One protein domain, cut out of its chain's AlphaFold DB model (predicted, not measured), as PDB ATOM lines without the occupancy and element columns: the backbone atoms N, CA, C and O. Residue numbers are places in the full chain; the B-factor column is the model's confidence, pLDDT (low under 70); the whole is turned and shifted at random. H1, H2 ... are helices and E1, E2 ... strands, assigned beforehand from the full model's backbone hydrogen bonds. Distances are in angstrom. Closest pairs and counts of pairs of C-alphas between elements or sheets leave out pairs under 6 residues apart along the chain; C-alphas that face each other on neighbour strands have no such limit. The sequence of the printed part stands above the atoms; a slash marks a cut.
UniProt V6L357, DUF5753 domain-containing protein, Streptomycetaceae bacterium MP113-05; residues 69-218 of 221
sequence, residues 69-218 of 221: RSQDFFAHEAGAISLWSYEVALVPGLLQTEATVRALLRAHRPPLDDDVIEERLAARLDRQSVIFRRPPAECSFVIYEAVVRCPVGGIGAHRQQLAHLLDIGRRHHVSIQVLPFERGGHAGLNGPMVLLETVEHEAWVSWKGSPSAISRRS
ATOM      1  N   ARG A  69      50.987 -18.609  26.042       52.31
ATOM      2  CA  ARG A  69      49.512 -18.569  25.987       52.31
ATOM      3  C   ARG A  69      48.850 -17.667  27.042       52.31
ATOM      4  O   ARG A  69      47.727 -17.209  26.858       52.31
ATOM      5  N   SER A  70      49.523 -17.424  28.162       61.41
ATOM      6  CA  SER A  70      49.075 -16.474  29.180       61.41
ATOM      7  C   SER A  70      49.360 -15.029  28.766       61.41
ATOM      8  O   SER A  70      48.659 -14.137  29.224       61.41
ATOM      9  N   GLN A  71      50.355 -14.784  27.905       62.31
ATOM     10  CA  GLN A  71      50.700 -13.434  27.446       62.31
ATOM     11  C   GLN A  71      49.638 -12.877  26.501       62.31
ATOM     12  O   GLN A  71      49.188 -11.756  26.723       62.31
ATOM     13  N   ASP A  72      49.170 -13.680  25.541       66.56
ATOM     14  CA  ASP A  72      48.049 -13.308  24.667       66.56
ATOM     15  C   ASP A  72      46.819 -12.941  25.502       66.56
ATOM     16  O   ASP A  72      46.197 -11.898  25.315       66.56
ATOM     17  N   PHE A  73      46.524 -13.758  26.517       73.75
ATOM     18  CA  PHE A  73      45.447 -13.475  27.455       73.75
ATOM     19  C   PHE A  73      45.654 -12.143  28.194       73.75
ATOM     20  O   PHE A  73      44.691 -11.398  28.336       73.75
ATOM     21  N   PHE A  74      46.868 -11.803  28.641       76.75
ATOM     22  CA  PHE A  74      47.112 -10.519  29.318       76.75
ATOM     23  C   PHE A  74      47.066  -9.321  28.377       76.75
ATOM     24  O   PHE A  74      46.621  -8.255  28.792       76.75
ATOM     25  N   ALA A  75      47.477  -9.485  27.121       78.81
ATOM     26  CA  ALA A  75      47.308  -8.450  26.109       78.81
ATOM     27  C   ALA A  75      45.815  -8.153  25.888       78.81
ATOM     28  O   ALA A  75      45.407  -6.990  25.891       78.81
ATOM     29  N   HIS A  76      44.982  -9.195  25.797       81.25
ATOM     30  CA  HIS A  76      43.530  -9.037  25.717       81.25
ATOM     31  C   HIS A  76      42.920  -8.497  27.021       81.25
ATOM     32  O   HIS A  76      42.065  -7.619  26.960       81.25
ATOM     33  N   GLU A  77      43.387  -8.947  28.191       83.94
ATOM     34  CA  GLU A  77      42.977  -8.450  29.516       83.94
ATOM     35  C   GLU A  77      43.223  -6.940  29.632       83.94
ATOM     36  O   GLU A  77      42.331  -6.199  30.035       83.94
ATOM     37  N   ALA A  78      44.395  -6.463  29.202       84.62
ATOM     38  CA  ALA A  78      44.751  -5.048  29.238       84.62
ATOM     39  C   ALA A  78      43.858  -4.174  28.339       84.62
ATOM     40  O   ALA A  78      43.674  -2.989  28.629       84.62
ATOM     41  N   GLY A  79      43.304  -4.742  27.262       84.81
ATOM     42  CA  GLY A  79      42.398  -4.076  26.322       84.81
ATOM     43  C   GLY A  79      40.905  -4.257  26.620       84.81
ATOM     44  O   GLY A  79      40.095  -3.538  26.034       84.81
ATOM     45  N   ALA A  80      40.530  -5.166  27.523       85.75
ATOM     46  CA  ALA A  80      39.157  -5.644  27.683       85.75
ATOM     47  C   ALA A  80      38.172  -4.552  28.134       85.75
ATOM     48  O   ALA A  80      38.434  -3.819  29.087       85.75
ATOM     49  N   ILE A  81      37.014  -4.463  27.477       89.75
ATOM     50  CA  ILE A  81      35.920  -3.568  27.888       89.75
ATOM     51  C   ILE A  81      35.123  -4.153  29.054       89.75
ATOM     52  O   ILE A  81      34.599  -3.398  29.871       89.75
ATOM     53  N   SER A  82      35.078  -5.483  29.161       90.25
ATOM     54  CA  SER A  82      34.503  -6.187  30.301       90.25
ATOM     55  C   SER A  82      35.353  -7.395  30.700       90.25
ATOM     56  O   SER A  82      35.957  -8.070  29.860       90.25
ATOM     57  N   LEU A  83      35.419  -7.650  32.005       93.06
ATOM     58  CA  LEU A  83      36.157  -8.742  32.614       93.06
ATOM     59  C   LEU A  83      35.291  -9.421  33.664       93.06
ATOM     60  O   LEU A  83      34.848  -8.808  34.630       93.06
ATOM     61  N   TRP A  84      35.116 -10.724  33.505       92.38
ATOM     62  CA  TRP A  84      34.396 -11.568  34.443       92.38
ATOM     63  C   TRP A  84      35.327 -12.656  34.926       92.38
ATOM     64  O   TRP A  84      35.949 -13.337  34.116       92.38
ATOM     65  N   SER A  85      35.418 -12.867  36.231       92.19
ATOM     66  CA  SER A  85      36.186 -13.992  36.755       92.19
ATOM     67  C   SER A  85      35.447 -14.718  37.855       92.19
ATOM     68  O   SER A  85      34.730 -14.124  38.659       92.19
ATOM     69  N   TYR A  86      35.648 -16.028  37.870       90.38
ATOM     70  CA  TYR A  86      35.182 -16.914  38.908       90.38
ATOM     71  C   TYR A  86      36.376 -17.657  39.501       90.38
ATOM     72  O   TYR A  86      37.110 -18.326  38.770       90.38
ATOM     73  N   GLU A  87      36.575 -17.543  40.811       90.00
ATOM     74  CA  GLU A  87      37.688 -18.177  41.521       90.00
ATOM     75  C   GLU A  87      37.186 -19.006  42.712       90.00
ATOM     76  O   GLU A  87      36.354 -18.558  43.501       90.00
ATOM     77  N   VAL A  88      37.716 -20.226  42.856       87.94
ATOM     78  CA  VAL A  88      37.263 -21.193  43.878       87.94
ATOM     79  C   VAL A  88      38.133 -21.235  45.130       87.94
ATOM     80  O   VAL A  88      37.654 -21.607  46.197       87.94
ATOM     81  N   ALA A  89      39.416 -20.894  45.008       87.19
ATOM     82  CA  ALA A  89      40.407 -21.173  46.052       87.19
ATOM     83  C   ALA A  89      41.313 -19.986  46.389       87.19
ATOM     84  O   ALA A  89      41.856 -19.930  47.487       87.19
ATOM     85  N   LEU A  90      41.485 -19.038  45.468       90.69
ATOM     86  CA  LEU A  90      42.352 -17.881  45.653       90.69
ATOM     87  C   LEU A  90      41.607 -16.599  45.305       90.69
ATOM     88  O   LEU A  90      40.731 -16.592  44.447       90.69
ATOM     89  N   VAL A  91      42.005 -15.493  45.932       94.44
ATOM     90  CA  VAL A  91      41.539 -14.163  45.526       94.44
ATOM     91  C   VAL A  91      41.924 -13.940  44.056       94.44
ATOM     92  O   VAL A  91      43.073 -14.243  43.707       94.44
ATOM     93  N   PRO A  92      41.030 -13.418  43.192       93.88
ATOM     94  CA  PRO A  92      41.354 -13.096  41.805       93.88
ATOM     95  C   PRO A  92      42.625 -12.262  41.715       93.88
ATOM     96  O   PRO A  92      42.799 -11.317  42.476       93.88
ATOM     97  N   GLY A  93      43.528 -12.601  40.791       91.88
ATOM     98  CA  GLY A  93      44.869 -11.999  40.726       91.88
ATOM     99  C   GLY A  93      44.872 -10.469  40.634       91.88
ATOM    100  O   GLY A  93      45.756  -9.826  41.199       91.88
ATOM    101  N   LEU A  94      43.854  -9.903  39.980       93.00
ATOM    102  CA  LEU A  94      43.663  -8.458  39.841       93.00
ATOM    103  C   LEU A  94      43.272  -7.760  41.154       93.00
ATOM    104  O   LEU A  94      43.398  -6.549  41.262       93.00
ATOM    105  N   LEU A  95      42.821  -8.526  42.148       95.31
ATOM    106  CA  LEU A  95      42.379  -8.056  43.458       95.31
ATOM    107  C   LEU A  95      43.356  -8.439  44.579       95.31
ATOM    108  O   LEU A  95      43.005  -8.338  45.751       95.31
ATOM    109  N   GLN A  96      44.545  -8.961  44.265       95.44
ATOM    110  CA  GLN A  96      45.489  -9.428  45.285       95.44
ATOM    111  C   GLN A  96      46.358  -8.290  45.825       95.44
ATOM    112  O   GLN A  96      46.917  -7.510  45.068       95.44
ATOM    113  N   THR A  97      46.568  -8.236  47.134       96.38
ATOM    114  CA  THR A  97      47.550  -7.324  47.737       96.38
ATOM    115  C   THR A  97      48.969  -7.866  47.576       96.38
ATOM    116  O   THR A  97      49.160  -9.081  47.483       96.38
ATOM    117  N   GLU A  98      49.982  -6.994  47.617       96.12
ATOM    118  CA  GLU A  98      51.399  -7.401  47.579       96.12
ATOM    119  C   GLU A  98      51.706  -8.511  48.600       96.12
ATOM    120  O   GLU A  98      52.327  -9.521  48.262       96.12
ATOM    121  N   ALA A  99      51.202  -8.369  49.831       96.12
ATOM    122  CA  ALA A  99      51.404  -9.336  50.906       96.12
ATOM    123  C   ALA A  99      50.839 -10.724  50.556       96.12
ATOM    124  O   ALA A  99      51.510 -11.741  50.751       96.12
ATOM    125  N   THR A 100      49.632 -10.776  49.986       95.88
ATOM    126  CA  THR A 100      49.014 -12.025  49.522       95.88
ATOM    127  C   THR A 100      49.788 -12.632  48.356       95.88
ATOM    128  O   THR A 100      50.048 -13.836  48.363       95.88
ATOM    129  N   VAL A 101      50.210 -11.825  47.379       94.88
ATOM    130  CA  VAL A 101      51.001 -12.313  46.239       94.88
ATOM    131  C   VAL A 101      52.324 -12.913  46.711       94.88
ATOM    132  O   VAL A 101      52.651 -14.041  46.337       94.88
ATOM    133  N   ARG A 102      53.071 -12.201  47.563       95.62
ATOM    134  CA  ARG A 102      54.357 -12.672  48.094       95.62
ATOM    135  C   ARG A 102      54.183 -13.971  48.883       95.62
ATOM    136  O   ARG A 102      54.980 -14.893  48.713       95.62
ATOM    137  N   ALA A 103      53.121 -14.090  49.684       95.25
ATOM    138  CA  ALA A 103      52.806 -15.326  50.401       95.25
ATOM    139  C   ALA A 103      52.550 -16.511  49.453       95.25
ATOM    140  O   ALA A 103      53.097 -17.593  49.665       95.25
ATOM    141  N   LEU A 104      51.781 -16.305  48.378       94.00
ATOM    142  CA  LEU A 104      51.523 -17.339  47.373       94.00
ATOM    143  C   LEU A 104      52.793 -17.757  46.622       94.00
ATOM    144  O   LEU A 104      53.003 -18.946  46.393       94.00
ATOM    145  N   LEU A 105      53.653 -16.801  46.258       92.81
ATOM    146  CA  LEU A 105      54.912 -17.089  45.565       92.81
ATOM    147  C   LEU A 105      55.894 -17.863  46.458       92.81
ATOM    148  O   LEU A 105      56.497 -18.827  45.994       92.81
ATOM    149  N   ARG A 106      55.994 -17.523  47.749       93.69
ATOM    150  CA  ARG A 106      56.822 -18.260  48.728       93.69
ATOM    151  C   ARG A 106      56.301 -19.670  49.025       93.69
ATOM    152  O   ARG A 106      57.072 -20.573  49.355       93.69
ATOM    153  N   ALA A 107      54.992 -19.882  48.897       90.75
ATOM    154  CA  ALA A 107      54.377 -21.200  49.038       90.75
ATOM    155  C   ALA A 107      54.616 -22.117  47.820       90.75
ATOM    156  O   ALA A 107      54.290 -23.302  47.883       90.75
ATOM    157  N   HIS A 108      55.193 -21.605  46.725       88.50
ATOM    158  CA  HIS A 108      55.429 -22.381  45.510       88.50
ATOM    159  C   HIS A 108      56.369 -23.570  45.748       88.50
ATOM    160  O   HIS A 108      57.290 -23.510  46.570       88.50
ATOM    161  N   ARG A 109      56.121 -24.669  45.031       84.38
ATOM    162  CA  ARG A 109      56.943 -25.882  45.058       84.38
ATOM    163  C   ARG A 109      57.236 -26.328  43.619       84.38
ATOM    164  O   ARG A 109      56.276 -26.517  42.871       84.38
ATOM    165  N   PRO A 110      58.517 -26.504  43.233       87.75
ATOM    166  CA  PRO A 110      59.729 -26.248  44.030       87.75
ATOM    167  C   PRO A 110      59.875 -24.763  44.438       87.75
ATOM    168  O   PRO A 110      59.227 -23.912  43.824       87.75
ATOM    169  N   PRO A 111      60.652 -24.446  45.496       85.38
ATOM    170  CA  PRO A 111      60.876 -23.064  45.918       85.38
ATOM    171  C   PRO A 111      61.396 -22.195  44.768       85.38
ATOM    172  O   PRO A 111      62.133 -22.670  43.905       85.38
ATOM    173  N   LEU A 112      60.981 -20.930  44.754       83.50
ATOM    174  CA  LEU A 112      61.458 -19.928  43.802       83.50
ATOM    175  C   LEU A 112      62.586 -19.120  44.439       83.50
ATOM    176  O   LEU A 112      62.526 -18.845  45.635       83.50
ATOM    177  N   ASP A 113      63.551 -18.702  43.624       85.62
ATOM    178  CA  ASP A 113      64.584 -17.750  44.038       85.62
ATOM    179  C   ASP A 113      63.969 -16.368  44.309       85.62
ATOM    180  O   ASP A 113      62.975 -15.993  43.676       85.62
ATOM    181  N   ASP A 114      64.576 -15.593  45.208       86.94
ATOM    182  CA  ASP A 114      64.053 -14.282  45.618       86.94
ATOM    183  C   ASP A 114      63.907 -13.310  44.434       86.94
ATOM    184  O   ASP A 114      62.866 -12.669  44.293       86.94
ATOM    185  N   ASP A 115      64.871 -13.289  43.507       82.44
ATOM    186  CA  ASP A 115      64.798 -12.467  42.290       82.44
ATOM    187  C   ASP A 115      63.579 -12.824  41.421       82.44
ATOM    188  O   ASP A 115      62.908 -11.958  40.855       82.44
ATOM    189  N   VAL A 116      63.245 -14.116  41.349       81.12
ATOM    190  CA  VAL A 116      62.093 -14.620  40.587       81.12
ATOM    191  C   VAL A 116      60.785 -14.268  41.291       81.12
ATOM    192  O   VAL A 116      59.774 -14.013  40.629       81.12
ATOM    193  N   ILE A 117      60.777 -14.268  42.625       87.06
ATOM    194  CA  ILE A 117      59.625 -13.833  43.417       87.06
ATOM    195  C   ILE A 117      59.346 -12.357  43.148       87.06
ATOM    196  O   ILE A 117      58.210 -12.022  42.812       87.06
ATOM    197  N   GLU A 118      60.355 -11.496  43.241       88.50
ATOM    198  CA  GLU A 118      60.185 -10.055  43.038       88.50
ATOM    199  C   GLU A 118      59.792  -9.729  41.587       88.50
ATOM    200  O   GLU A 118      58.870  -8.942  41.356       88.50
ATOM    201  N   GLU A 119      60.364 -10.420  40.593       85.81
ATOM    202  CA  GLU A 119      59.946 -10.282  39.192       85.81
ATOM    203  C   GLU A 119      58.463 -10.647  38.988       85.81
ATOM    204  O   GLU A 119      57.702  -9.907  38.350       85.81
ATOM    205  N   ARG A 120      58.027 -11.792  39.529       86.94
ATOM    206  CA  ARG A 120      56.639 -12.267  39.395       86.94
ATOM    207  C   ARG A 120      55.655 -11.421  40.190       86.94
ATOM    208  O   ARG A 120      54.508 -11.269  39.762       86.94
ATOM    209  N   LEU A 121      56.083 -10.892  41.331       91.62
ATOM    210  CA  LEU A 121      55.306  -9.966  42.137       91.62
ATOM    211  C   LEU A 121      55.033  -8.686  41.348       91.62
ATOM    212  O   LEU A 121      53.870  -8.337  41.152       91.62
ATOM    213  N   ALA A 122      56.086  -8.053  40.823       88.75
ATOM    214  CA  ALA A 122      55.970  -6.844  40.016       88.75
ATOM    215  C   ALA A 122      55.052  -7.066  38.806       88.75
ATOM    216  O   ALA A 122      54.135  -6.285  38.567       88.75
ATOM    217  N   ALA A 123      55.225  -8.184  38.092       85.56
ATOM    218  CA  ALA A 123      54.370  -8.543  36.963       85.56
ATOM    219  C   ALA A 123      52.887  -8.698  37.345       85.56
ATOM    220  O   ALA A 123      52.005  -8.360  36.558       85.56
ATOM    221  N   ARG A 124      52.585  -9.232  38.534       88.31
ATOM    222  CA  ARG A 124      51.200  -9.409  38.986       88.31
ATOM    223  C   ARG A 124      50.565  -8.093  39.434       88.31
ATOM    224  O   ARG A 124      49.383  -7.901  39.172       88.31
ATOM    225  N   LEU A 125      51.330  -7.213  40.079       88.44
ATOM    226  CA  LEU A 125      50.854  -5.892  40.491       88.44
ATOM    227  C   LEU A 125      50.623  -4.973  39.285       88.44
ATOM    228  O   LEU A 125      49.593  -4.312  39.217       88.44
ATOM    229  N   ASP A 126      51.515  -4.999  38.294       87.62
ATOM    230  CA  ASP A 126      51.390  -4.205  37.063       87.62
ATOM    231  C   ASP A 126      50.091  -4.516  36.294       87.62
ATOM    232  O   ASP A 126      49.383  -3.622  35.824       87.62
ATOM    233  N   ARG A 127      49.688  -5.794  36.277       87.44
ATOM    234  CA  ARG A 127      48.421  -6.240  35.676       87.44
ATOM    235  C   ARG A 127      47.171  -5.636  36.317       87.44
ATOM    236  O   ARG A 127      46.131  -5.583  35.669       87.44
ATOM    237  N   GLN A 128      47.241  -5.166  37.563       88.62
ATOM    238  CA  GLN A 128      46.089  -4.558  38.244       88.62
ATOM    239  C   GLN A 128      45.711  -3.195  37.663       88.62
ATOM    240  O   GLN A 128      44.603  -2.715  37.906       88.62
ATOM    241  N   SER A 129      46.587  -2.595  36.850       86.94
ATOM    242  CA  SER A 129      46.335  -1.330  36.153       86.94
ATOM    243  C   SER A 129      45.023  -1.324  35.358       86.94
ATOM    244  O   SER A 129      44.387  -0.275  35.268       86.94
ATOM    245  N   VAL A 130      44.545  -2.481  34.879       87.38
ATOM    246  CA  VAL A 130      43.255  -2.609  34.175       87.38
ATOM    247  C   VAL A 130      42.055  -2.120  35.001       87.38
ATOM    248  O   VAL A 130      41.123  -1.552  34.442       87.38
ATOM    249  N   ILE A 131      42.091  -2.257  36.332       90.12
ATOM    250  CA  ILE A 131      41.017  -1.786  37.227       90.12
ATOM    251  C   ILE A 131      41.013  -0.253  37.331       90.12
ATOM    252  O   ILE A 131      39.970   0.357  37.580       90.12
ATOM    253  N   PHE A 132      42.174   0.379  37.156       90.19
ATOM    254  CA  PHE A 132      42.382   1.805  37.417       90.19
ATOM    255  C   PHE A 132      42.532   2.652  36.148       90.19
ATOM    256  O   PHE A 132      42.599   3.881  36.243       90.19
ATOM    257  N   ARG A 133      42.593   2.022  34.971       88.50
ATOM    258  CA  ARG A 133      42.746   2.705  33.682       88.50
ATOM    259  C   ARG A 133      41.524   3.564  33.332       88.50
ATOM    260  O   ARG A 133      40.449   3.436  33.917       88.50
ATOM    261  N   ARG A 134      41.697   4.442  32.342       86.56
ATOM    262  CA  ARG A 134      40.620   5.248  31.750       86.56
ATOM    263  C   ARG A 134      40.572   5.012  30.234       86.56
ATOM    264  O   ARG A 134      41.622   5.147  29.609       86.56
ATOM    265  N   PRO A 135      39.398   4.718  29.643       87.31
ATOM    266  CA  PRO A 135      38.121   4.421  30.310       87.31
ATOM    267  C   PRO A 135      38.193   3.122  31.144       87.31
ATOM    268  O   PRO A 135      38.990   2.244  30.808       87.31
ATOM    269  N   PRO A 136      37.422   3.003  32.242       88.56
ATOM    270  CA  PRO A 136      37.450   1.802  33.072       88.56
ATOM    271  C   PRO A 136      36.883   0.595  32.314       88.56
ATOM    272  O   PRO A 136      35.967   0.739  31.506       88.56
ATOM    273  N   ALA A 137      37.425  -0.593  32.593       91.19
ATOM    274  CA  ALA A 137      36.810  -1.856  32.187       91.19
ATOM    275  C   ALA A 137      35.712  -2.236  33.189       91.19
ATOM    276  O   ALA A 137      35.916  -2.071  34.391       91.19
ATOM    277  N   GLU A 138      34.587  -2.772  32.721       94.81
ATOM    278  CA  GLU A 138      33.557  -3.319  33.608       94.81
ATOM    279  C   GLU A 138      34.052  -4.637  34.210       94.81
ATOM    280  O   GLU A 138      34.306  -5.597  33.484       94.81
ATOM    281  N   CYS A 139      34.205  -4.702  35.528       96.00
ATOM    282  CA  CYS A 139      34.832  -5.831  36.202       96.00
ATOM    283  C   CYS A 139      33.856  -6.531  37.150       96.00
ATOM    284  O   CYS A 139      33.333  -5.928  38.083       96.00
ATOM    285  N   SER A 140      33.684  -7.839  36.988       96.44
ATOM    286  CA  SER A 140      32.827  -8.656  37.840       96.44
ATOM    287  C   SER A 140      33.565  -9.893  38.337       96.44
ATOM    288  O   SER A 140      34.091 -10.703  37.572       96.44
ATOM    289  N   PHE A 141      33.621 -10.037  39.653       96.38
ATOM    290  CA  PHE A 141      34.348 -11.092  40.337       96.38
ATOM    291  C   PHE A 141      33.376 -11.902  41.178       96.38
ATOM    292  O   PHE A 141      32.756 -11.380  42.101       96.38
ATOM    293  N   VAL A 142      33.277 -13.196  40.901       94.81
ATOM    294  CA  VAL A 142      32.571 -14.146  41.757       94.81
ATOM    295  C   VAL A 142      33.616 -15.014  42.446       94.81
ATOM    296  O   VAL A 142      34.389 -15.714  41.799       94.81
ATOM    297  N   ILE A 143      33.662 -14.972  43.770       94.44
ATOM    298  CA  ILE A 143      34.612 -15.754  44.562       94.44
ATOM    299  C   ILE A 143      33.860 -16.756  45.420       94.44
ATOM    300  O   ILE A 143      32.842 -16.432  46.023       94.44
ATOM    301  N   TYR A 144      34.349 -17.986  45.483       92.12
ATOM    302  CA  TYR A 144      33.791 -18.966  46.402       92.12
ATOM    303  C   TYR A 144      34.113 -18.595  47.851       92.12
ATOM    304  O   TYR A 144      35.180 -18.051  48.133       92.12
ATOM    305  N   GLU A 145      33.217 -18.913  48.783       93.00
ATOM    306  CA  GLU A 145      33.356 -18.566  50.202       93.00
ATOM    307  C   GLU A 145      34.691 -19.022  50.817       93.00
ATOM    308  O   GLU A 145      35.254 -18.336  51.672       93.00
ATOM    309  N   ALA A 146      35.263 -20.128  50.330       90.69
ATOM    310  CA  ALA A 146      36.588 -20.592  50.739       90.69
ATOM    311  C   ALA A 146      37.686 -19.521  50.585       90.69
ATOM    312  O   ALA A 146      38.592 -19.447  51.416       90.69
ATOM    313  N   VAL A 147      37.588 -18.661  49.567       91.56
ATOM    314  CA  VAL A 147      38.567 -17.610  49.258       91.56
ATOM    315  C   VAL A 147      38.682 -16.586  50.387       91.56
ATOM    316  O   VAL A 147      39.789 -16.184  50.734       91.56
ATOM    317  N   VAL A 148      37.555 -16.176  50.977       94.06
ATOM    318  CA  VAL A 148      37.518 -15.166  52.055       94.06
ATOM    319  C   VAL A 148      37.718 -15.765  53.447       94.06
ATOM    320  O   VAL A 148      37.870 -15.032  54.422       94.06
ATOM    321  N   ARG A 149      37.712 -17.099  53.553       93.12
ATOM    322  CA  ARG A 149      37.959 -17.831  54.801       93.12
ATOM    323  C   ARG A 149      39.382 -18.374  54.926       93.12
ATOM    324  O   ARG A 149      39.747 -18.827  56.007       93.12
ATOM    325  N   CYS A 150      40.183 -18.343  53.862       91.19
ATOM    326  CA  CYS A 150      41.550 -18.860  53.865       91.19
ATOM    327  C   CYS A 150      42.571 -17.744  54.175       91.19
ATOM    328  O   CYS A 150      42.811 -16.890  53.320       91.19
ATOM    329  N   PRO A 151      43.236 -17.753  55.351       92.81
ATOM    330  CA  PRO A 151      44.173 -16.704  55.750       92.81
ATOM    331  C   PRO A 151      45.545 -16.832  55.066       92.81
ATOM    332  O   PRO A 151      46.566 -17.098  55.705       92.81
ATOM    333  N   VAL A 152      45.581 -16.630  53.748       93.12
ATOM    334  CA  VAL A 152      46.814 -16.653  52.948       93.12
ATOM    335  C   VAL A 152      47.790 -15.581  53.442       93.12
ATOM    336  O   VAL A 152      47.457 -14.399  53.501       93.12
ATOM    337  N   GLY A 153      49.017 -15.996  53.775       91.44
ATOM    338  CA  GLY A 153      50.046 -15.102  54.320       91.44
ATOM    339  C   GLY A 153      49.867 -14.758  55.803       91.44
ATOM    340  O   GLY A 153      50.555 -13.874  56.307       91.44
ATOM    341  N   GLY A 154      48.967 -15.453  56.506       94.94
ATOM    342  CA  GLY A 154      48.661 -15.214  57.915       94.94
ATOM    343  C   GLY A 154      47.610 -14.121  58.129       94.94
ATOM    344  O   GLY A 154      47.165 -13.448  57.200       94.94
ATOM    345  N   ILE A 155      47.202 -13.937  59.390       95.62
ATOM    346  CA  ILE A 155      46.064 -13.078  59.769       95.62
ATOM    347  C   ILE A 155      46.267 -11.619  59.329       95.62
ATOM    348  O   ILE A 155      45.324 -10.989  58.855       95.62
ATOM    349  N   GLY A 156      47.488 -11.087  59.448       96.38
ATOM    350  CA  GLY A 156      47.802  -9.707  59.061       96.38
ATOM    351  C   GLY A 156      47.595  -9.448  57.566       96.38
ATOM    352  O   GLY A 156      46.834  -8.550  57.198       96.38
ATOM    353  N   ALA A 157      48.208 -10.276  56.713       96.31
ATOM    354  CA  ALA A 157      48.055 -10.190  55.259       96.31
ATOM    355  C   ALA A 157      46.603 -10.444  54.831       96.31
ATOM    356  O   ALA A 157      46.070  -9.730  53.986       96.31
ATOM    357  N   HIS A 158      45.927 -11.402  55.468       96.25
ATOM    358  CA  HIS A 158      44.526 -11.690  55.186       96.25
ATOM    359  C   HIS A 158      43.607 -10.508  55.521       96.25
ATOM    360  O   HIS A 158      42.745 -10.147  54.724       96.25
ATOM    361  N   ARG A 159      43.816  -9.841  56.664       96.88
ATOM    362  CA  ARG A 159      43.046  -8.643  57.025       96.88
ATOM    363  C   ARG A 159      43.248  -7.522  56.006       96.88
ATOM    364  O   ARG A 159      42.277  -6.879  55.614       96.88
ATOM    365  N   GLN A 160      44.489  -7.304  55.571       97.19
ATOM    366  CA  GLN A 160      44.806  -6.331  54.524       97.19
ATOM    367  C   GLN A 160      44.107  -6.688  53.208       97.19
ATOM    368  O   GLN A 160      43.517  -5.821  52.569       97.19
ATOM    369  N   GLN A 161      44.120  -7.969  52.837       97.62
ATOM    370  CA  GLN A 161      43.464  -8.470  51.638       97.62
ATOM    371  C   GLN A 161      41.948  -8.251  51.667       97.62
ATOM    372  O   GLN A 161      41.392  -7.758  50.688       97.62
ATOM    373  N   LEU A 162      41.271  -8.560  52.776       97.00
ATOM    374  CA  LEU A 162      39.829  -8.325  52.913       97.00
ATOM    375  C   LEU A 162      39.480  -6.832  52.883       97.00
ATOM    376  O   LEU A 162      38.524  -6.437  52.218       97.00
ATOM    377  N   ALA A 163      40.271  -5.988  53.553       97.69
ATOM    378  CA  ALA A 163      40.087  -4.539  53.506       97.69
ATOM    379  C   ALA A 163      40.254  -3.989  52.079       97.69
ATOM    380  O   ALA A 163      39.484  -3.131  51.655       97.69
ATOM    381  N   HIS A 164      41.214  -4.522  51.322       97.00
ATOM    382  CA  HIS A 164      41.420  -4.158  49.926       97.00
ATOM    383  C   HIS A 164      40.239  -4.566  49.030       97.00
ATOM    384  O   HIS A 164      39.817  -3.770  48.197       97.00
ATOM    385  N   LEU A 165      39.643  -5.750  49.236       96.94
ATOM    386  CA  LEU A 165      38.428  -6.150  48.510       96.94
ATOM    387  C   LEU A 165      37.270  -5.176  48.756       96.94
ATOM    388  O   LEU A 165      36.586  -4.791  47.811       96.94
ATOM    389  N   LEU A 166      37.077  -4.746  50.006       96.81
ATOM    390  CA  LEU A 166      36.052  -3.758  50.354       96.81
ATOM    391  C   LEU A 166      36.313  -2.396  49.705       96.81
ATOM    392  O   LEU A 166      35.368  -1.734  49.292       96.81
ATOM    393  N   ASP A 167      37.573  -1.970  49.622       97.06
ATOM    394  CA  ASP A 167      37.934  -0.703  48.988       97.06
ATOM    395  C   ASP A 167      37.703  -0.734  47.471       97.06
ATOM    396  O   ASP A 167      37.031   0.137  46.918       97.06
ATOM    397  N   ILE A 168      38.184  -1.782  46.798       96.12
ATOM    398  CA  ILE A 168      38.014  -1.947  45.350       96.12
ATOM    399  C   ILE A 168      36.539  -2.114  44.974       96.12
ATOM    400  O   ILE A 168      36.093  -1.506  44.001       96.12
ATOM    401  N   GLY A 169      35.765  -2.854  45.770       95.56
ATOM    402  CA  GLY A 169      34.330  -3.057  45.559       95.56
ATOM    403  C   GLY A 169      33.463  -1.799  45.709       95.56
ATOM    404  O   GLY A 169      32.280  -1.848  45.396       95.56
ATOM    405  N   ARG A 170      34.014  -0.662  46.162       95.50
ATOM    406  CA  ARG A 170      33.300   0.633  46.176       95.50
ATOM    407  C   ARG A 170      33.301   1.340  44.821       95.50
ATOM    408  O   ARG A 170      32.642   2.369  44.669       95.50
ATOM    409  N   ARG A 171      34.077   0.856  43.851       95.44
ATOM    410  CA  ARG A 171      34.153   1.448  42.510       95.44
ATOM    411  C   ARG A 171      32.910   1.070  41.710       95.44
ATOM    412  O   ARG A 171      32.482  -0.074  41.736       95.44
ATOM    413  N   HIS A 172      32.357   2.028  40.971       94.75
ATOM    414  CA  HIS A 172      31.102   1.854  40.231       94.75
ATOM    415  C   HIS A 172      31.180   0.811  39.105       94.75
ATOM    416  O   HIS A 172      30.157   0.248  38.747       94.75
ATOM    417  N   HIS A 173      32.377   0.559  38.574       94.94
ATOM    418  CA  HIS A 173      32.654  -0.419  37.516       94.94
ATOM    419  C   HIS A 173      33.187  -1.756  38.055       94.94
ATOM    420  O   HIS A 173      33.796  -2.524  37.312       94.94
ATOM    421  N   VAL A 174      33.066  -2.009  39.367       97.19
ATOM    422  CA  VAL A 174      33.559  -3.240  39.997       97.19
ATOM    423  C   VAL A 174      32.478  -3.897  40.849       97.19
ATOM    424  O   VAL A 174      32.006  -3.329  41.828       97.19
ATOM    425  N   SER A 175      32.158  -5.151  40.535       97.31
ATOM    426  CA  SER A 175      31.296  -6.018  41.339       97.31
ATOM    427  C   SER A 175      32.102  -7.169  41.938       97.31
ATOM    428  O   SER A 175      32.839  -7.851  41.227       97.31
ATOM    429  N   ILE A 176      31.962  -7.406  43.245       97.44
ATOM    430  CA  ILE A 176      32.558  -8.557  43.939       97.44
ATOM    431  C   ILE A 176      31.444  -9.299  44.672       97.44
ATOM    432  O   ILE A 176      30.794  -8.746  45.556       97.44
ATOM    433  N   GLN A 177      31.232 -10.560  44.312       95.50
ATOM    434  CA  GLN A 177      30.185 -11.416  44.857       95.50
ATOM    435  C   GLN A 177      30.808 -12.652  45.496       95.50
ATOM    436  O   GLN A 177      31.691 -13.283  44.915       95.50
ATOM    437  N   VAL A 178      30.331 -13.020  46.685       94.50
ATOM    438  CA  VAL A 178      30.751 -14.246  47.368       94.50
ATOM    439  C   VAL A 178      29.695 -15.319  47.146       94.50
ATOM    440  O   VAL A 178      28.525 -15.107  47.454       94.50
ATOM    441  N   LEU A 179      30.108 -16.468  46.618       92.00
ATOM    442  CA  LEU A 179      29.267 -17.647  46.460       92.00
ATOM    443  C   LEU A 179      29.353 -18.512  47.732       92.00
ATOM    444  O   LEU A 179      30.429 -19.061  47.988       92.00
ATOM    445  N   PRO A 180      28.265 -18.648  48.517       90.75
ATOM    446  CA  PRO A 180      28.280 -19.399  49.774       90.75
ATOM    447  C   PRO A 180      28.455 -20.908  49.576       90.75
ATOM    448  O   PRO A 180      28.005 -21.456  48.567       90.75
ATOM    449  N   PHE A 181      29.004 -21.597  50.581       85.12
ATOM    450  CA  PHE A 181      29.114 -23.065  50.611       85.12
ATOM    451  C   PHE A 181      27.759 -23.770  50.443       85.12
ATOM    452  O   PHE A 181      27.656 -24.811  49.797       85.12
ATOM    453  N   GLU A 182      26.704 -23.177  50.998       85.69
ATOM    454  CA  GLU A 182      25.345 -23.733  51.048       85.69
ATOM    455  C   GLU A 182      24.690 -23.872  49.667       85.69
ATOM    456  O   GLU A 182      23.715 -24.603  49.511       85.69
ATOM    457  N   ARG A 183      25.226 -23.198  48.638       80.00
ATOM    458  CA  ARG A 183      24.690 -23.276  47.273       80.00
ATOM    459  C   ARG A 183      24.922 -24.630  46.593       80.00
ATOM    460  O   ARG A 183      24.302 -24.869  45.559       80.00
ATOM    461  N   GLY A 184      25.731 -25.521  47.171       72.75
ATOM    462  CA  GLY A 184      25.890 -26.898  46.698       72.75
ATOM    463  C   GLY A 184      26.424 -26.986  45.263       72.75
ATOM    464  O   GLY A 184      27.379 -26.305  44.899       72.75
ATOM    465  N   GLY A 185      25.820 -27.850  44.440       71.06
ATOM    466  CA  GLY A 185      26.242 -28.087  43.056       71.06
ATOM    467  C   GLY A 185      26.017 -26.882  42.137       71.06
ATOM    468  O   GLY A 185      24.879 -26.519  41.854       71.06
ATOM    469  N   HIS A 186      27.095 -26.304  41.608       76.44
ATOM    470  CA  HIS A 186      27.041 -25.223  40.620       76.44
ATOM    471  C   HIS A 186      28.096 -25.413  39.520       76.44
ATOM    472  O   HIS A 186      29.112 -26.077  39.720       76.44
ATOM    473  N   ALA A 187      27.905 -24.768  38.364       72.06
ATOM    474  CA  ALA A 187      28.795 -24.910  37.201       72.06
ATOM    475  C   ALA A 187      30.271 -24.561  37.497       72.06
ATOM    476  O   ALA A 187      31.177 -25.129  36.891       72.06
ATOM    477  N   GLY A 188      30.509 -23.672  38.467       72.56
ATOM    478  CA  GLY A 188      31.849 -23.314  38.945       72.56
ATOM    479  C   GLY A 188      32.649 -24.448  39.609       72.56
ATOM    480  O   GLY A 188      33.864 -24.341  39.725       72.56
ATOM    481  N   LEU A 189      32.030 -25.571  39.997       76.00
ATOM    482  CA  LEU A 189      32.774 -26.708  40.566       76.00
ATOM    483  C   LEU A 189      33.773 -27.327  39.575       76.00
ATOM    484  O   LEU A 189      34.718 -27.989  39.993       76.00
ATOM    485  N   ASN A 190      33.613 -27.057  38.276       73.50
ATOM    486  CA  ASN A 190      34.561 -27.462  37.236       73.50
ATOM    487  C   ASN A 190      35.874 -26.650  37.243       73.50
ATOM    488  O   ASN A 190      36.773 -26.942  36.455       73.50
ATOM    489  N   GLY A 191      35.997 -25.647  38.117       77.81
ATOM    490  CA  GLY A 191      37.219 -24.879  38.342       77.81
ATOM    491  C   GLY A 191      37.105 -23.391  37.980       77.81
ATOM    492  O   GLY A 191      36.066 -22.935  37.496       77.81
ATOM    493  N   PRO A 192      38.177 -22.611  38.233       80.00
ATOM    494  CA  PRO A 192      38.201 -21.188  37.932       80.00
ATOM    495  C   PRO A 192      38.095 -20.894  36.436       80.00
ATOM    496  O   PRO A 192      38.708 -21.577  35.607       80.00
ATOM    497  N   MET A 193      37.408 -19.802  36.111       83.75
ATOM    498  CA  MET A 193      37.288 -19.301  34.742       83.75
ATOM    499  C   MET A 193      37.414 -17.782  34.688       83.75
ATOM    500  O   MET A 193      37.041 -17.084  35.632       83.75
ATOM    501  N   VAL A 194      37.913 -17.269  33.567       80.25
ATOM    502  CA  VAL A 194      37.908 -15.837  33.257       80.25
ATOM    503  C   VAL A 194      37.331 -15.635  31.866       80.25
ATOM    504  O   VAL A 194      37.774 -16.287  30.924       80.25
ATOM    505  N   LEU A 195      36.347 -14.751  31.746       83.81
ATOM    506  CA  LEU A 195      35.756 -14.300  30.495       83.81
ATOM    507  C   LEU A 195      36.161 -12.838  30.268       83.81
ATOM    508  O   LEU A 195      36.046 -12.008  31.167       83.81
ATOM    509  N   LEU A 196      36.621 -12.537  29.063       84.69
ATOM    510  CA  LEU A 196      37.015 -11.206  28.620       84.69
ATOM    511  C   LEU A 196      36.191 -10.835  27.389       84.69
ATOM    512  O   LEU A 196      35.981 -11.690  26.525       84.69
ATOM    513  N   GLU A 197      35.796  -9.573  27.273       79.81
ATOM    514  CA  GLU A 197      35.269  -9.008  26.030       79.81
ATOM    515  C   GLU A 197      36.185  -7.889  25.532       79.81
ATOM    516  O   GLU A 197      36.557  -6.993  26.296       79.81
ATOM    517  N   THR A 198      36.576  -7.942  24.261       80.38
ATOM    518  CA  THR A 198      37.421  -6.917  23.630       80.38
ATOM    519  C   THR A 198      36.586  -5.763  23.071       80.38
ATOM    520  O   THR A 198      35.369  -5.857  22.934       80.38
ATOM    521  N   VAL A 199      37.250  -4.670  22.682       75.31
ATOM    522  CA  VAL A 199      36.617  -3.536  21.977       75.31
ATOM    523  C   VAL A 199      35.993  -3.917  20.626       75.31
ATOM    524  O   VAL A 199      35.150  -3.191  20.117       75.31
ATOM    525  N   GLU A 200      36.386  -5.056  20.055       76.12
ATOM    526  CA  GLU A 200      35.832  -5.614  18.815       76.12
ATOM    527  C   GLU A 200      34.635  -6.550  19.082       76.12
ATOM    528  O   GLU A 200      34.176  -7.246  18.177       76.12
ATOM    529  N   HIS A 201      34.123  -6.578  20.321       77.31
ATOM    530  CA  HIS A 201      33.051  -7.470  20.784       77.31
ATOM    531  C   HIS A 201      33.381  -8.961  20.647       77.31
ATOM    532  O   HIS A 201      32.507  -9.812  20.445       77.31
ATOM    533  N   GLU A 202      34.661  -9.305  20.779       74.06
ATOM    534  CA  GLU A 202      35.090 -10.694  20.834       74.06
ATOM    535  C   GLU A 202      35.106 -11.198  22.272       74.06
ATOM    536  O   GLU A 202      35.763 -10.616  23.135       74.06
ATOM    537  N   ALA A 203      34.427 -12.320  22.513       73.62
ATOM    538  CA  ALA A 203      34.373 -12.957  23.820       73.62
ATOM    539  C   ALA A 203      35.385 -14.109  23.926       73.62
ATOM    540  O   ALA A 203      35.349 -15.066  23.142       73.62
ATOM    541  N   TRP A 204      36.248 -14.039  24.938       71.31
ATOM    542  CA  TRP A 204      37.332 -14.984  25.205       71.31
ATOM    543  C   TRP A 204      37.166 -15.613  26.583       71.31
ATOM    544  O   TRP A 204      37.065 -14.893  27.568       71.31
ATOM    545  N   VAL A 205      37.178 -16.946  26.679       74.50
ATOM    546  CA  VAL A 205      37.120 -17.661  27.969       74.50
ATOM    547  C   VAL A 205      38.424 -18.400  28.222       74.50
ATOM    548  O   VAL A 205      38.901 -19.086  27.330       74.50
ATOM    549  N   SER A 206      38.965 -18.325  29.436       71.88
ATOM    550  CA  SER A 206      40.100 -19.124  29.906       71.88
ATOM    551  C   SER A 206      39.709 -19.951  31.128       71.88
ATOM    552  O   SER A 206      39.122 -19.418  32.068       71.88
ATOM    553  N   TRP A 207      40.058 -21.240  31.130       67.12
ATOM    554  CA  TRP A 207      39.827 -22.165  32.245       67.12
ATOM    555  C   TRP A 207      41.157 -22.510  32.916       67.12
ATOM    556  O   TRP A 207      42.078 -23.007  32.262       67.12
ATOM    557  N   LYS A 208      41.278 -22.294  34.230       58.75
ATOM    558  CA  LYS A 208      42.479 -22.703  34.974       58.75
ATOM    559  C   LYS A 208      42.329 -24.156  35.425       58.75
ATOM    560  O   LYS A 208      41.583 -24.430  36.355       58.75
ATOM    561  N   GLY A 209      43.058 -25.076  34.786       46.12
ATOM    562  CA  GLY A 209      43.115 -26.494  35.186       46.12
ATOM    563  C   GLY A 209      42.864 -27.510  34.069       46.12
ATOM    564  O   GLY A 209      43.063 -28.698  34.289       46.12
ATOM    565  N   SER A 210      42.497 -27.063  32.864       31.94
ATOM    566  CA  SER A 210      42.420 -27.920  31.676       31.94
ATOM    567  C   SER A 210      43.505 -27.515  30.665       31.94
ATOM    568  O   SER A 210      43.648 -26.318  30.404       31.94
ATOM    569  N   PRO A 211      44.267 -28.453  30.061       32.62
ATOM    570  CA  PRO A 211      45.274 -28.143  29.031       32.62
ATOM    571  C   PRO A 211      44.696 -27.436  27.788       32.62
ATOM    572  O   PRO A 211      45.423 -26.884  26.956       32.62
ATOM    573  N   SER A 212      43.374 -27.439  27.644       38.50
ATOM    574  CA  SER A 212      42.677 -27.061  26.425       38.50
ATOM    575  C   SER A 212      41.324 -26.438  26.739       38.50
ATOM    576  O   SER A 212      40.324 -27.141  26.765       38.50
ATOM    577  N   ALA A 213      41.281 -25.120  26.942       45.75
ATOM    578  CA  ALA A 213      40.099 -24.320  26.628       45.75
ATOM    579  C   ALA A 213      40.446 -22.826  26.709       45.75
ATOM    580  O   ALA A 213      40.275 -22.184  27.740       45.75
ATOM    581  N   ILE A 214      40.954 -22.277  25.606       49.69
ATOM    582  CA  ILE A 214      40.611 -20.900  25.259       49.69
ATOM    583  C   ILE A 214      39.649 -21.034  24.095       49.69
ATOM    584  O   ILE A 214      40.038 -21.582  23.063       49.69
ATOM    585  N   SER A 215      38.392 -20.646  24.284       51.97
ATOM    586  CA  SER A 215      37.405 -20.645  23.209       51.97
ATOM    587  C   SER A 215      36.978 -19.215  22.921       51.97
ATOM    588  O   SER A 215      36.607 -18.458  23.821       51.97
ATOM    589  N   ARG A 216      37.062 -18.849  21.641       46.72
ATOM    590  CA  ARG A 216      36.447 -17.641  21.107       46.72
ATOM    591  C   ARG A 216      34.971 -17.950  20.921       46.72
ATOM    592  O   ARG A 216      34.617 -18.876  20.188       46.72
ATOM    593  N   ARG A 217      34.103 -17.214  21.604       42.34
ATOM    594  CA  ARG A 217      32.665 -17.311  21.368       42.34
ATOM    595  C   ARG A 217      32.320 -16.285  20.293       42.34
ATOM    596  O   ARG A 217      32.269 -15.095  20.577       42.34
ATOM    597  N   SER A 218      32.112 -16.744  19.060       32.09
ATOM    598  CA  SER A 218      31.569 -15.881  18.008       32.09
ATOM    599  C   SER A 218      30.156 -15.434  18.397       32.09
ATOM    600  O   SER A 218      29.389 -16.267  18.904       32.09
TER     601      SER A 218
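Overview. This is residues 69 to 218 of the 221 residues of the protein "DUF5753 domain-containing protein" of Streptomycetaceae bacterium MP113-05 (UniProt V6L357). A twisted wall of six strands has H1 packed over its E4 and E5 part, while H6, H2, H3 and H4 make an arch that stands out from the wall. The feet of the arch graze the sheet with residues 165 to 168 of H6 and 130 to 131 of H4; H2 and H3 are not on it. The 150 printed residues, with seven named helices and six named strands, run H1 E1 H2 H3 H4 E2 H5 H6 E3 H7 E4 E5 E6; the sheet is mixed, in the order E3 E2 E1 E4 E5 E6. The class is mixed, helices and strands; the whole is compact, with a radius of gyration of the C-alphas of 15.5 A and spans of 42 by 40 by 34 A.

Along the chain. The strands are E3, residues 174 to 179; E2, 138 to 144, 20.2 A long; E1, 82 to 87, 16.7 A; E4, 193 to 197; E5, 203 to 207; and E6, 214 to 217, ending at C-alpha 217 (32.665, -17.311, 21.368). The helices are H1, 69 to 79, 16.1 A, from C-alpha 69 (49.512, -18.569, 25.987); H2, 98 to 106; H3, 114 to 126, 18.3 A; H4, 129 to 132; H5, 145 to 149; H6, 154 to 168, 21.1 A; and H7, 187 to 190.

Arrangement. E2 is parallel to E3, with N 141 and O 175 2.8 A apart, and to E1, with N 85 and O 140 at 2.9 A. E1 and E4 are antiparallel, with N 84 and O 195 at 2.8 A. E4, E5 and E6 are a meander, each strand the antiparallel neighbour of the one before; N 196 and O 204 are 2.8 A apart, N 217 and O 203 2.9 A. H1 and the sheet make two layers, a helix on one face of a sheet: its height over the sheet is 9.7 A, over E4 and E5, with closest C-alphas to E4 those of Glu 77 and Leu 196, 6.6 A. E1, H2 H3 H4, E2 and E2, H5 H6, E3 are strand-helix-strand units, parallel neighbour strands with helices between; the second crossover is right-handed. H6 touches H2 with residues 157 to 161 alone, closest at C-alphas Ala 157 and Ala 99, 5.6 A. H2 and H3 are a helical hairpin at a steep tilt of 41 degrees, closest at C-alphas Leu 105 and Ile 117, 6.1 A. H5 and H7 only graze the sheet. Every O i to N i+4 pair is within hydrogen-bond range in H2, H3, H5 and H6, and 6 of 7 in H1; H4 and H7 are too short for one.

Size, cuts and confidence. The farthest C-alphas, Gly 156 and Ser 218, are 44.6 A apart. The printed part has no cut, and no link is long. Residues 69 to 72 and 207 to 218 have pLDDT under 70.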